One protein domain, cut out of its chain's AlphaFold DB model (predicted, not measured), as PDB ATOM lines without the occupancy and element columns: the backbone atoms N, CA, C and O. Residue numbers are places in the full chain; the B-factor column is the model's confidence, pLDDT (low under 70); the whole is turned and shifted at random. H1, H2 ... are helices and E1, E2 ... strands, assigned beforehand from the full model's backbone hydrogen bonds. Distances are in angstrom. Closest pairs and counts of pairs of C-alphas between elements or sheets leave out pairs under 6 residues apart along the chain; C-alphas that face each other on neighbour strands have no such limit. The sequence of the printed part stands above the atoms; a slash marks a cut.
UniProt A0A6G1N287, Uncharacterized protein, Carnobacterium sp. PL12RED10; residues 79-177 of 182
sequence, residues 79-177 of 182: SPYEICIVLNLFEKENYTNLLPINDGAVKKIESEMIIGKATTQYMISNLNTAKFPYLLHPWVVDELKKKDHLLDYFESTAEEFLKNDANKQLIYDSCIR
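This is residues 79 to 177 of the 182 residues of an uncharacterized protein of Carnobacterium sp. PL12RED10 (UniProt A0A6G1N287). A small sheet of three strands has H1 and H2 over one of its faces, and H1 sits in the middle of the whole, with H3, H4 and H5 following one another in an arc round it. H4 crosses H1, the end of H5 comes back to H1 and E1, and a wide loop of residues 118 to 130 between E2 and E3 reaches far from the middle. The printed part has 99 residues, with five named helices and three named strands in the order H1, E1, H2, E2, E3, H3, H4, H5; the sheet's order is E1, E3, E2, antiparallel throughout, and the class is mixed, helices and strands. The whole is compact, with a radius of gyration of the C-alphas of 13.3 A, and spans 40 by 32 by 23 A.

In the sheet, E3 is residues 131 to 136, 15.7 A long, from C-alpha 131 at (329.943, 365.831, 252.785); E1 is residues 96 to 100, 13.1 A, and E2 residues 115 to 117. H1 is residues 80 to 90, 15.0 A, from C-alpha 80 at (319.358, 374.995, 237.681). H2 is residues 104 to 111 and H3 residues 138 to 146. H4, residues 148 to 161, is the longest helix at 19.8 A; H5, residues 165 to 176, is 14.9 A long and ends with C-alpha 176 at (332.233, 365.205, 242.171).

E3 is the inner strand, with E1 and E2 as its antiparallel neighbours: N 97 and O 134, across E1 and E3, are 2.9 A apart, and N 116 and O 135, across E2 and E3, are 2.8 A apart, each pair within hydrogen-bond range. E2 and E3 form a hairpin. E1, H2 and E2 are a split strand-helix-strand unit, two strands of one sheet with a helix between them along the chain and E3 between them in the sheet, and its crossover is right-handed. H1 and H2 lie on the same face, making two layers, helices over a sheet, at heights over the sheet of 9.8 A and 8.8 A. H1, the hub, touches H2, H4 and H5. The closest C-alphas of H1 and H4, Cys 84 and Ala 158, are 5.5 A apart, at a steep tilt of 57 degrees, opposite ways. H5 touches H1 with residues 171 to 175 alone, and only grazes the sheet with residues 173 to 176. H3 and H4 touch only at the corner, and only just, with 3 pairs of C-alphas within 8 A; Leu 144 and Leu 151 are the closest, 5.6 A. Every O i to N i+4 pair is within hydrogen-bond range in H1, H2, H3 and H5, and 9 of 10 in H4.

The two C-alphas farthest apart, Ser 125 and His 149, are 41.0 A apart. The printed part has no cut; the link from E2 to E3 is long, and the other links are tight. The mean pLDDT of the printed part is 91.2, and no printed residue is under 70.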
ATOM      1  N   SER A  79     315.951 375.465 241.129       94.62
ATOM      2  CA  SER A  79     316.985 376.222 240.446       94.62
ATOM      3  C   SER A  79     317.835 375.289 239.575       94.62
ATOM      4  O   SER A  79     317.941 374.096 239.872       94.62
ATOM      5  N   PRO A  80     318.508 375.815 238.541       94.69
ATOM      6  CA  PRO A  80     319.358 374.995 237.681       94.69
ATOM      7  C   PRO A  80     320.456 374.236 238.443       94.69
ATOM      8  O   PRO A  80     320.745 373.086 238.133       94.69
ATOM      9  N   TYR A  81     321.008 374.834 239.505       94.12
ATOM     10  CA  TYR A  81     321.972 374.170 240.383       94.12
ATOM     11  C   TYR A  81     321.365 372.961 241.118       94.12
ATOM     12  O   TYR A  81     321.957 371.885 241.139       94.12
ATOM     13  N   GLU A  82     320.161 373.111 241.676       95.38
ATOM     14  CA  GLU A  82     319.438 372.020 242.347       95.38
ATOM     15  C   GLU A  82     319.071 370.895 241.369       95.38
ATOM     16  O   GLU A  82     319.183 369.721 241.722       95.38
ATOM     17  N   ILE A  83     318.686 371.242 240.134       95.69
ATOM     18  CA  ILE A  83     318.423 370.281 239.051       95.69
ATOM     19  C   ILE A  83     319.667 369.434 238.771       95.69
ATOM     20  O   ILE A  83     319.565 368.209 238.731       95.69
ATOM     21  N   CYS A  84     320.845 370.052 238.656       95.00
ATOM     22  CA  CYS A  84     322.087 369.314 238.439       95.00
ATOM     23  C   CYS A  84     322.412 368.351 239.592       95.00
ATOM     24  O   CYS A  84     322.885 367.244 239.344       95.00
ATOM     25  N   ILE A  85     322.144 368.734 240.849       94.56
ATOM     26  CA  ILE A  85     322.323 367.836 242.004       94.56
ATOM     27  C   ILE A  85     321.384 366.627 241.887       94.56
ATOM     28  O   ILE A  85     321.808 365.489 242.095       94.56
ATOM     29  N   VAL A  86     320.113 366.864 241.544       95.88
ATOM     30  CA  VAL A  86     319.116 365.798 241.371       95.88
ATOM     31  C   VAL A  86     319.498 364.863 240.226       95.88
ATOM     32  O   VAL A  86     319.464 363.651 240.424       95.88
ATOM     33  N   LEU A  87     319.918 365.390 239.072       94.88
ATOM     34  CA  LEU A  87     320.385 364.579 237.944       94.88
ATOM     35  C   LEU A  87     321.617 363.748 238.310       94.88
ATOM     36  O   LEU A  87     321.641 362.549 238.059       94.88
ATOM     37  N   ASN A  88     322.590 364.344 239.001       94.25
ATOM     38  CA  ASN A  88     323.790 363.626 239.424       94.25
ATOM     39  C   ASN A  88     323.488 362.455 240.374       94.25
ATOM     40  O   ASN A  88     324.182 361.438 240.357       94.25
ATOM     41  N   LEU A  89     322.460 362.587 241.216       94.25
ATOM     42  CA  LEU A  89     321.954 361.468 242.003       94.25
ATOM     43  C   LEU A  89     321.218 360.463 241.109       94.25
ATOM     44  O   LEU A  89     321.446 359.269 241.244       94.25
ATOM     45  N   PHE A  90     320.359 360.932 240.202       94.69
ATOM     46  CA  PHE A  90     319.507 360.101 239.347       94.69
ATOM     47  C   PHE A  90     320.296 359.196 238.389       94.69
ATOM     48  O   PHE A  90     319.891 358.063 238.149       94.69
ATOM     49  N   GLU A  91     321.440 359.662 237.892       91.94
ATOM     50  CA  GLU A  91     322.337 358.904 237.009       91.94
ATOM     51  C   GLU A  91     323.001 357.700 237.698       91.94
ATOM     52  O   GLU A  91     323.469 356.774 237.034       91.94
ATOM     53  N   LYS A  92     323.055 357.682 239.035       91.19
ATOM     54  CA  LYS A  92     323.660 356.585 239.796       91.19
ATOM     55  C   LYS A  92     322.667 355.456 240.028       91.19
ATOM     56  O   LYS A  92     321.530 355.692 240.425       91.19
ATOM     57  N   GLU A  93     323.136 354.212 239.933       88.25
ATOM     58  CA  GLU A  93     322.296 353.016 240.127       88.25
ATOM     59  C   GLU A  93     321.571 352.980 241.483       88.25
ATOM     60  O   GLU A  93     320.435 352.520 241.574       88.25
ATOM     61  N   ASN A  94     322.213 353.481 242.543       89.44
ATOM     62  CA  ASN A  94     321.662 353.520 243.901       89.44
ATOM     63  C   ASN A  94     321.063 354.884 244.287       89.44
ATOM     64  O   ASN A  94     320.767 355.109 245.462       89.44
ATOM     65  N   TYR A  95     320.953 355.812 243.336       93.75
ATOM     66  CA  TYR A  95     320.438 357.165 243.533       93.75
ATOM     67  C   TYR A  95     321.093 357.972 244.663       93.75
ATOM     68  O   TYR A  95     320.449 358.845 245.247       93.75
ATOM     69  N   THR A  96     322.348 357.654 245.010       92.06
ATOM     70  CA  THR A  96     323.015 358.153 246.221       92.06
ATOM     71  C   THR A  96     324.345 358.848 245.919       92.06
ATOM     72  O   THR A  96     325.202 358.324 245.205       92.06
ATOM     73  N   ASN A  97     324.585 360.013 246.525       92.94
ATOM     74  CA  ASN A  97     325.865 360.717 246.443       92.94
ATOM     75  C   ASN A  97     326.218 361.460 247.740       92.94
ATOM     76  O   ASN A  97     325.355 361.764 248.560       92.94
ATOM     77  N   LEU A  98     327.507 361.750 247.920       91.69
ATOM     78  CA  LEU A  98     328.019 362.596 248.990       91.69
ATOM     79  C   LEU A  98     327.813 364.067 248.616       91.69
ATOM     80  O   LEU A  98     328.437 364.553 247.676       91.69
ATOM     81  N   LEU A  99     326.969 364.774 249.367       92.50
ATOM     82  CA  LEU A  99     326.676 366.192 249.147       92.50
ATOM     83  C   LEU A  99     327.130 367.053 250.333       92.50
ATOM     84  O   LEU A  99     327.088 366.584 251.476       92.50
ATOM     85  N   PRO A 100     327.553 368.306 250.089       91.44
ATOM     86  CA  PRO A 100     327.982 369.228 251.134       91.44
ATOM     87  C   PRO A 100     326.845 369.566 252.106       91.44
ATOM     88  O   PRO A 100     325.793 370.061 251.707       91.44
ATOM     89  N   ILE A 101     327.075 369.371 253.406       88.19
ATOM     90  CA  ILE A 101     326.049 369.620 254.443       88.19
ATOM     91  C   ILE A 101     325.773 371.106 254.680       88.19
ATOM     92  O   ILE A 101     324.741 371.473 255.242       88.19
ATOM     93  N   ASN A 102     326.723 371.961 254.304       88.12
ATOM     94  CA  ASN A 102     326.656 373.403 254.523       88.12
ATOM     95  C   ASN A 102     326.007 374.145 253.349       88.12
ATOM     96  O   ASN A 102     325.747 375.340 253.464       88.12
ATOM     97  N   ASP A 103     325.714 373.447 252.251       90.50
ATOM     98  CA  ASP A 103     325.132 374.039 251.054       90.50
ATOM     99  C   ASP A 103     323.634 374.332 251.245       90.50
ATOM    100  O   ASP A 103     322.844 373.477 251.657       90.50
ATOM    101  N   GLY A 104     323.243 375.573 250.949       91.25
ATOM    102  CA  GLY A 104     321.861 376.032 251.048       91.25
ATOM    103  C   GLY A 104     320.918 375.333 250.067       91.25
ATOM    104  O   GLY A 104     319.773 375.071 250.432       91.25
ATOM    105  N   ALA A 105     321.393 374.977 248.870       93.94
ATOM    106  CA  ALA A 105     320.604 374.242 247.887       93.94
ATOM    107  C   ALA A 105     320.286 372.838 248.401       93.94
ATOM    108  O   ALA A 105     319.119 372.461 248.439       93.94
ATOM    109  N   VAL A 106     321.298 372.114 248.900       93.56
ATOM    110  CA  VAL A 106     321.148 370.770 249.488       93.56
ATOM    111  C   VAL A 106     320.150 370.796 250.648       93.56
ATOM    112  O   VAL A 106     319.220 369.992 250.675       93.56
ATOM    113  N   LYS A 107     320.270 371.767 251.565       94.25
ATOM    114  CA  LYS A 107     319.316 371.939 252.676       94.25
ATOM    115  C   LYS A 107     317.894 372.225 252.197       94.25
ATOM    116  O   LYS A 107     316.941 371.715 252.786       94.25
ATOM    117  N   LYS A 108     317.738 373.031 251.143       94.88
ATOM    118  CA  LYS A 108     316.430 373.340 250.562       94.88
ATOM    119  C   LYS A 108     315.785 372.083 249.977       94.88
ATOM    120  O   LYS A 108     314.693 371.727 250.417       94.88
ATOM    121  N   ILE A 109     316.466 371.366 249.082       95.31
ATOM    122  CA  ILE A 109     315.914 370.148 248.463       95.31
ATOM    123  C   ILE A 109     315.737 368.986 249.465       95.31
ATOM    124  O   ILE A 109     314.844 368.158 249.285       95.31
ATOM    125  N   GLU A 110     316.506 368.949 250.564       94.69
ATOM    126  CA  GLU A 110     316.251 368.058 251.710       94.69
ATOM    127  C   GLU A 110     314.938 368.432 252.421       94.69
ATOM    128  O   GLU A 110     314.088 367.575 252.659       94.69
ATOM    129  N   SER A 111     314.716 369.721 252.709       93.06
ATOM    130  CA  SER A 111     313.489 370.190 253.374       93.06
ATOM    131  C   SER A 111     312.219 369.997 252.532       93.06
ATOM    132  O   SER A 111     311.130 369.810 253.076       93.06
ATOM    133  N   GLU A 112     312.359 369.990 251.205       92.88
ATOM    134  CA  GLU A 112     311.273 369.744 250.249       92.88
ATOM    135  C   GLU A 112     310.992 368.243 250.017       92.88
ATOM    136  O   GLU A 112     310.105 367.894 249.231       92.88
ATOM    137  N   MET A 113     311.699 367.354 250.731       93.00
ATOM    138  CA  MET A 113     311.631 365.891 250.604       93.00
ATOM    139  C   MET A 113     311.978 365.385 249.197       93.00
ATOM    140  O   MET A 113     311.419 364.388 248.741       93.00
ATOM    141  N   ILE A 114     312.881 366.068 248.491       95.06
ATOM    142  CA  ILE A 114     313.395 365.626 247.185       95.06
ATOM    143  C   ILE A 114     314.565 364.664 247.400       95.06
ATOM    144  O   ILE A 114     314.623 363.602 246.781       95.06
ATOM    145  N   ILE A 115     315.449 365.001 248.341       95.62
ATOM    146  CA  ILE A 115     316.533 364.131 248.806       95.62
ATOM    147  C   ILE A 115     316.385 363.837 250.298       95.62
ATOM    148  O   ILE A 115     315.787 364.617 251.037       95.62
ATOM    149  N   GLY A 116     316.960 362.726 250.746       94.06
ATOM    150  CA  GLY A 116     317.012 362.328 252.149       94.06
ATOM    151  C   GLY A 116     318.391 361.801 252.523       94.06
ATOM    152  O   GLY A 116     319.158 361.380 251.663       94.06
ATOM    153  N   LYS A 117     318.735 361.825 253.810       93.38
ATOM    154  CA  LYS A 117     320.000 361.264 254.304       93.38
ATOM    155  C   LYS A 117     319.980 359.736 254.238       93.38
ATOM    156  O   LYS A 117     319.037 359.116 254.720       93.38
ATOM    157  N   ALA A 118     321.035 359.128 253.692       90.88
ATOM    158  CA  ALA A 118     321.130 357.670 253.548       90.88
ATOM    159  C   ALA A 118     321.546 356.947 254.839       90.88
ATOM    160  O   ALA A 118     321.327 355.748 254.983       90.88
ATOM    161  N   THR A 119     322.133 357.672 255.790       87.56
ATOM    162  CA  THR A 119     322.483 357.175 257.126       87.56
ATOM    163  C   THR A 119     322.240 358.265 258.166       87.56
ATOM    164  O   THR A 119     322.113 359.442 257.837       87.56
ATOM    165  N   THR A 120     322.163 357.890 259.437       83.69
ATOM    166  CA  THR A 120     322.065 358.829 260.562       83.69
ATOM    167  C   THR A 120     323.435 359.295 261.052       83.69
ATOM    168  O   THR A 120     323.553 360.401 261.573       83.69
ATOM    169  N   GLN A 121     324.472 358.475 260.870       83.62
ATOM    170  CA  GLN A 121     325.844 358.754 261.291       83.62
ATOM    171  C   GLN A 121     326.812 358.476 260.139       83.62
ATOM    172  O   GLN A 121     326.714 357.447 259.467       83.62
ATOM    173  N   TYR A 122     327.747 359.401 259.918       82.50
ATOM    174  CA  TYR A 122     328.790 359.292 258.902       82.50
ATOM    175  C   TYR A 122     330.059 359.972 259.416       82.50
ATOM    176  O   TYR A 122     329.985 361.066 259.977       82.50
ATOM    177  N   MET A 123     331.209 359.313 259.277       79.38
ATOM    178  CA  MET A 123     332.478 359.848 259.763       79.38
ATOM    179  C   MET A 123     332.979 360.937 258.813       79.38
ATOM    180  O   MET A 123     333.090 360.710 257.609       79.38
ATOM    181  N   ILE A 124     333.274 362.115 259.362       78.56
ATOM    182  CA  ILE A 124     333.722 363.290 258.611       78.56
ATOM    183  C   ILE A 124     335.030 363.778 259.226       78.56
ATOM    184  O   ILE A 124     335.071 364.086 260.416       78.56
ATOM    185  N   SER A 125     336.080 363.854 258.410       76.94
ATOM    186  CA  SER A 125     337.411 364.292 258.847       76.94
ATOM    187  C   SER A 125     337.541 365.818 258.885       76.94
ATOM    188  O   SER A 125     338.124 366.361 259.818       76.94
ATOM    189  N   ASN A 126     336.962 366.520 257.905       80.25
ATOM    190  CA  ASN A 126     337.023 367.978 257.796       80.25
ATOM    191  C   ASN A 126     335.613 368.590 257.795       80.25
ATOM    192  O   ASN A 126     334.809 368.330 256.902       80.25
ATOM    193  N   LEU A 127     335.316 369.433 258.791       78.81
ATOM    194  CA  LEU A 127     334.010 370.091 258.929       78.81
ATOM    195  C   LEU A 127     333.756 371.172 257.865       78.81
ATOM    196  O   LEU A 127     332.602 371.451 257.543       78.81
ATOM    197  N   ASN A 128     334.813 371.759 257.295       78.44
ATOM    198  CA  ASN A 128     334.691 372.805 256.277       78.44
ATOM    199  C   ASN A 128     334.323 372.230 254.903       78.44
ATOM    200  O   ASN A 128     333.590 372.867 254.153       78.44
ATOM    201  N   THR A 129     334.779 371.011 254.597       78.19
ATOM    202  CA  THR A 129     334.459 370.274 253.360       78.19
ATOM    203  C   THR A 129     333.544 369.076 253.625       78.19
ATOM    204  O   THR A 129     333.506 368.112 252.861       78.19
ATOM    205  N   ALA A 130     332.772 369.146 254.713       84.50
ATOM    206  CA  ALA A 130     331.908 368.076 255.178       84.50
ATOM    207  C   ALA A 130     330.855 367.691 254.132       84.50
ATOM    208  O   ALA A 130     329.942 368.466 253.825       84.50
ATOM    209  N   LYS A 131     330.952 366.454 253.640       89.56
ATOM    210  CA  LYS A 131     329.943 365.831 252.785       89.56
ATOM    211  C   LYS A 131     329.278 364.664 253.494       89.56
ATOM    212  O   LYS A 131     329.919 363.929 254.242       89.56
ATOM    213  N   PHE A 132     327.989 364.499 253.242       91.38
ATOM    214  CA  PHE A 132     327.166 363.457 253.838       91.38
ATOM    215  C   PHE A 132     326.438 362.685 252.735       91.38
ATOM    216  O   PHE A 132     326.121 363.277 251.705       91.38
ATOM    217  N   PRO A 133     326.189 361.377 252.890       91.94
ATOM    218  CA  PRO A 133     325.481 360.606 251.876       91.94
ATOM    219  C   PRO A 133     323.985 360.942 251.861       91.94
ATOM    220  O   PRO A 133     323.272 360.762 252.853       91.94
ATOM    221  N   TYR A 134     323.515 361.387 250.701       95.00
ATOM    222  CA  TYR A 134     322.118 361.673 250.401       95.00
ATOM    223  C   TYR A 134     321.614 360.761 249.286       95.00
ATOM    224  O   TYR A 134     322.360 360.468 248.356       95.00
ATOM    225  N   LEU A 135     320.349 360.352 249.372       95.31
ATOM    226  CA  LEU A 135     319.623 359.606 248.347       95.31
ATOM    227  C   LEU A 135     318.453 360.419 247.789       95.31
ATOM    228  O   LEU A 135     317.873 361.238 248.505       95.31
ATOM    229  N   LEU A 136     318.054 360.152 246.546       95.94
ATOM    230  CA  LEU A 136     316.772 360.642 246.031       95.94
ATOM    231  C   LEU A 136     315.604 359.926 246.699       95.94
ATOM    232  O   LEU A 136     315.610 358.706 246.877       95.94
ATOM    233  N   HIS A 137     314.554 360.680 247.014       95.00
ATOM    234  CA  HIS A 137     313.305 360.070 247.435       95.00
ATOM    235  C   HIS A 137     312.656 359.288 246.274       95.00
ATOM    236  O   HIS A 137     312.653 359.772 245.140       95.00
ATOM    237  N   PRO A 138     312.020 358.127 246.542       92.38
ATOM    238  CA  PRO A 138     311.441 357.277 245.496       92.38
ATOM    239  C   PRO A 138     310.447 357.997 244.578       92.38
ATOM    240  O   PRO A 138     310.481 357.806 243.369       92.38
ATOM    241  N   TRP A 139     309.619 358.894 245.127       93.19
ATOM    242  CA  TRP A 139     308.632 359.636 244.338       93.19
ATOM    243  C   TRP A 139     309.274 360.541 243.276       93.19
ATOM    244  O   TRP A 139     308.663 360.771 242.240       93.19
ATOM    245  N   VAL A 140     310.488 361.052 243.517       94.44
ATOM    246  CA  VAL A 140     311.219 361.875 242.541       94.44
ATOM    247  C   VAL A 140     311.678 361.002 241.383       94.44
ATOM    248  O   VAL A 140     311.476 361.360 240.227       94.44
ATOM    249  N   VAL A 141     312.246 359.836 241.702       94.00
ATOM    250  CA  VAL A 141     312.694 358.852 240.710       94.00
ATOM    251  C   VAL A 141     311.516 358.392 239.852       94.00
ATOM    252  O   VAL A 141     311.626 358.370 238.629       94.00
ATOM    253  N   ASP A 142     310.384 358.073 240.479       93.00
ATOM    254  CA  ASP A 142     309.173 357.637 239.782       93.00
ATOM    255  C   ASP A 142     308.606 358.737 238.875       93.00
ATOM    256  O   ASP A 142     308.223 358.459 237.739       93.00
ATOM    257  N   GLU A 143     308.564 359.991 239.340       92.62
ATOM    258  CA  GLU A 143     308.073 361.115 238.532       92.62
ATOM    259  C   GLU A 143     308.989 361.415 237.341       92.62
ATOM    260  O   GLU A 143     308.473 361.630 236.246       92.62
ATOM    261  N   LEU A 144     310.315 361.386 237.522       93.19
ATOM    262  CA  LEU A 144     311.277 361.596 236.433       93.19
ATOM    263  C   LEU A 144     311.233 360.459 235.404       93.19
ATOM    264  O   LEU A 144     311.193 360.728 234.210       93.19
ATOM    265  N   LYS A 145     311.150 359.196 235.844       92.88
ATOM    266  CA  LYS A 145     311.040 358.036 234.936       92.88
ATOM    267  C   LYS A 145     309.712 357.964 234.187       92.88
ATOM    268  O   LYS A 145     309.639 357.354 233.129       92.88
ATOM    269  N   LYS A 146     308.637 358.494 234.770       93.12
ATOM    270  CA  LYS A 146     307.292 358.436 234.182       93.12
ATOM    271  C   LYS A 146     307.037 359.556 233.172       93.12
ATOM    272  O   LYS A 146     306.095 359.449 232.388       93.12
ATOM    273  N   LYS A 147     307.792 360.653 233.247       93.06
ATOM    274  CA  LYS A 147     307.536 361.889 232.505       93.06
ATOM    275  C   LYS A 147     308.784 362.324 231.748       93.06
ATOM    276  O   LYS A 147     309.532 363.168 232.236       93.06
ATOM    277  N   ASP A 148     308.943 361.809 230.534       91.88
ATOM    278  CA  ASP A 148     310.082 362.129 229.659       91.88
ATOM    279  C   ASP A 148     310.248 363.649 229.476       91.88
ATOM    280  O   ASP A 148     311.325 364.190 229.678       91.88
ATOM    281  N   HIS A 149     309.147 364.388 229.287       93.38
ATOM    282  CA  HIS A 149     309.160 365.853 229.140       93.38
ATOM    283  C   HIS A 149     309.638 366.619 230.388       93.38
ATOM    284  O   HIS A 149     309.931 367.818 230.323       93.38
ATOM    285  N   LEU A 150     309.611 365.987 231.564       93.06
ATOM    286  CA  LEU A 150     310.174 366.550 232.788       93.06
ATOM    287  C   LEU A 150     311.671 366.257 232.870       93.06
ATOM    288  O   LEU A 150     312.421 367.144 233.268       93.06
ATOM    289  N   LEU A 151     312.093 365.059 232.468       94.00
ATOM    290  CA  LEU A 151     313.503 364.699 232.380       94.00
ATOM    291  C   LEU A 151     314.228 365.559 231.334       94.00
ATOM    292  O   LEU A 151     315.217 366.197 231.677       94.00
ATOM    293  N   ASP A 152     313.658 365.721 230.138       94.88
ATOM    294  CA  ASP A 152     314.185 366.597 229.081       94.88
ATOM    295  C   ASP A 152     314.350 368.048 229.570       94.88
ATOM    296  O   ASP A 152     315.310 368.749 229.241       94.88
ATOM    297  N   TYR A 153     313.407 368.528 230.391       94.88
ATOM    298  CA  TYR A 153     313.496 369.850 231.014       94.88
ATOM    299  C   TYR A 153     314.666 369.936 232.002       94.88
ATOM    300  O   TYR A 153     315.358 370.955 232.044       94.88
ATOM    301  N   PHE A 154     314.895 368.886 232.790       95.56
ATOM    302  CA  PHE A 154     316.024 368.824 233.715       95.56
ATOM    303  C   PHE A 154     317.348 368.807 232.945       95.56
ATOM    304  O   PHE A 154     318.224 369.616 233.245       95.56
ATOM    305  N   GLU A 155     317.472 367.946 231.935       94.25
ATOM    306  CA  GLU A 155     318.679 367.807 231.113       94.25
ATOM    307  C   GLU A 155     319.014 369.113 230.384       94.25
ATOM    308  O   GLU A 155     320.105 369.650 230.558       94.25
ATOM    309  N   SER A 156     318.052 369.707 229.672       95.56
ATOM    310  CA  SER A 156     318.256 370.984 228.966       95.56
ATOM    311  C   SER A 156     318.623 372.143 229.899       95.56
ATOM    312  O   SER A 156     319.506 372.945 229.582       95.56
ATOM    313  N   THR A 157     317.992 372.225 231.076       94.81
ATOM    314  CA  THR A 157     318.310 373.255 232.078       94.81
ATOM    315  C   THR A 157     319.713 373.053 232.656       94.81
ATOM    316  O   THR A 157     320.444 374.023 232.872       94.81
ATOM    317  N   ALA A 158     320.111 371.801 232.893       93.88
ATOM    318  CA  ALA A 158     321.445 371.466 233.374       93.88
ATOM    319  C   ALA A 158     322.517 371.774 232.323       93.88
ATOM    320  O   ALA A 158     323.521 372.410 232.646       93.88
ATOM    321  N   GLU A 159     322.290 371.399 231.063       94.12
ATOM    322  CA  GLU A 159     323.182 371.720 229.947       94.12
ATOM    323  C   GLU A 159     323.407 373.227 229.815       94.12
ATOM    324  O   GLU A 159     324.544 373.677 229.659       94.12
ATOM    325  N   GLU A 160     322.344 374.030 229.908       94.75
ATOM    326  CA  GLU A 160     322.452 375.486 229.864       94.75
ATOM    327  C   GLU A 160     323.252 376.033 231.050       94.75
ATOM    328  O   GLU A 160     324.169 376.838 230.861       94.75
ATOM    329  N   PHE A 161     322.962 375.563 232.265       93.00
ATOM    330  CA  PHE A 161     323.659 375.993 233.475       93.00
ATOM    331  C   PHE A 161     325.153 375.665 233.433       93.00
ATOM    332  O   PHE A 161     325.984 376.488 233.833       93.00
ATOM    333  N   LEU A 162     325.493 374.490 232.904       92.38
ATOM    334  CA  LEU A 162     326.858 374.006 232.762       92.38
ATOM    335  C   LEU A 162     327.630 374.693 231.634       92.38
ATOM    336  O   LEU A 162     328.826 374.464 231.537       92.38
ATOM    337  N   LYS A 163     327.045 375.564 230.800       93.44
ATOM    338  CA  LYS A 163     327.832 376.340 229.814       93.44
ATOM    339  C   LYS A 163     328.816 377.307 230.473       93.44
ATOM    340  O   LYS A 163     329.840 377.630 229.879       93.44
ATOM    341  N   ASN A 164     328.521 377.760 231.690       94.12
ATOM    342  CA  ASN A 164     329.387 378.652 232.452       94.12
ATOM    343  C   ASN A 164     330.424 377.845 233.251       94.12
ATOM    344  O   ASN A 164     330.065 377.015 234.086       94.12
ATOM    345  N   ASP A 165     331.711 378.125 233.048       91.31
ATOM    346  CA  ASP A 165     332.799 377.400 233.712       91.31
ATOM    347  C   ASP A 165     332.789 377.550 235.243       91.31
ATOM    348  O   ASP A 165     333.115 376.598 235.951       91.31
ATOM    349  N   ALA A 166     332.329 378.687 235.776       92.19
ATOM    350  CA  ALA A 166     332.153 378.856 237.221       92.19
ATOM    351  C   ALA A 166     331.077 377.907 237.779       92.19
ATOM    352  O   ALA A 166     331.238 377.344 238.861       92.19
ATOM    353  N   ASN A 167     330.004 377.675 237.017       91.81
ATOM    354  CA  ASN A 167     328.941 376.744 237.395       91.81
ATOM    355  C   ASN A 167     329.404 375.287 237.290       91.81
ATOM    356  O   ASN A 167     329.071 374.479 238.157       91.81
ATOM    357  N   LYS A 168     330.210 374.945 236.274       90.25
ATOM    358  CA  LYS A 168     330.847 373.619 236.187       90.25
ATOM    359  C   LYS A 168     331.713 373.356 237.412       90.25
ATOM    360  O   LYS A 168     331.614 372.285 238.006       90.25
ATOM    361  N   GLN A 169     332.523 374.339 237.803       89.06
ATOM    362  CA  GLN A 169     333.383 374.234 238.975       89.06
ATOM    363  C   GLN A 169     332.561 374.061 240.257       89.06
ATOM    364  O   GLN A 169     332.871 373.191 241.063       89.06
ATOM    365  N   LEU A 170     331.462 374.807 240.403       90.31
ATOM    366  CA  LEU A 170     330.539 374.657 241.527       90.31
ATOM    367  C   LEU A 170     329.967 373.231 241.618       90.31
ATOM    368  O   LEU A 170     329.972 372.623 242.686       90.31
ATOM    369  N   ILE A 171     329.503 372.668 240.497       90.56
ATOM    370  CA  ILE A 171     328.993 371.289 240.457       90.56
ATOM    371  C   ILE A 171     330.096 370.281 240.765       90.56
ATOM    372  O   ILE A 171     329.860 369.326 241.506       90.56
ATOM    373  N   TYR A 172     331.300 370.500 240.239       88.12
ATOM    374  CA  TYR A 172     332.448 369.661 240.543       88.12
ATOM    375  C   TYR A 172     332.742 369.663 242.045       88.12
ATOM    376  O   TYR A 172     332.786 368.597 242.659       88.12
ATOM    377  N   ASP A 173     332.856 370.835 242.665       86.56
ATOM    378  CA  ASP A 173     333.155 370.966 244.090       86.56
ATOM    379  C   ASP A 173     332.062 370.350 244.973       86.56
ATOM    380  O   ASP A 173     332.371 369.698 245.975       86.56
ATOM    381  N   SER A 174     330.794 370.455 244.575       85.44
ATOM    382  CA  SER A 174     329.670 369.937 245.358       85.44
ATOM    383  C   SER A 174     329.411 368.445 245.155       85.44
ATOM    384  O   SER A 174     329.299 367.712 246.137       85.44
ATOM    385  N   CYS A 175     329.383 367.955 243.917       84.69
ATOM    386  CA  CYS A 175     328.930 366.595 243.602       84.69
ATOM    387  C   CYS A 175     330.065 365.611 243.283       84.69
ATOM    388  O   CYS A 175     329.906 364.413 243.514       84.69
ATOM    389  N   ILE A 176     331.195 366.081 242.747       84.25
ATOM    390  CA  ILE A 176     332.233 365.205 242.171       84.25
ATOM    391  C   ILE A 176     333.463 365.120 243.077       84.25
ATOM    392  O   ILE A 176     333.989 364.033 243.314       84.25
ATOM    393  N   ARG A 177     333.913 366.258 243.608       83.31
ATOM    394  CA  ARG A 177     335.097 366.358 244.458       83.31
ATOM    395  C   ARG A 177     334.945 365.440 245.665       83.31
ATOM    396  O   ARG A 177     333.980 365.558 246.425       83.31
TER     397      ARG A 177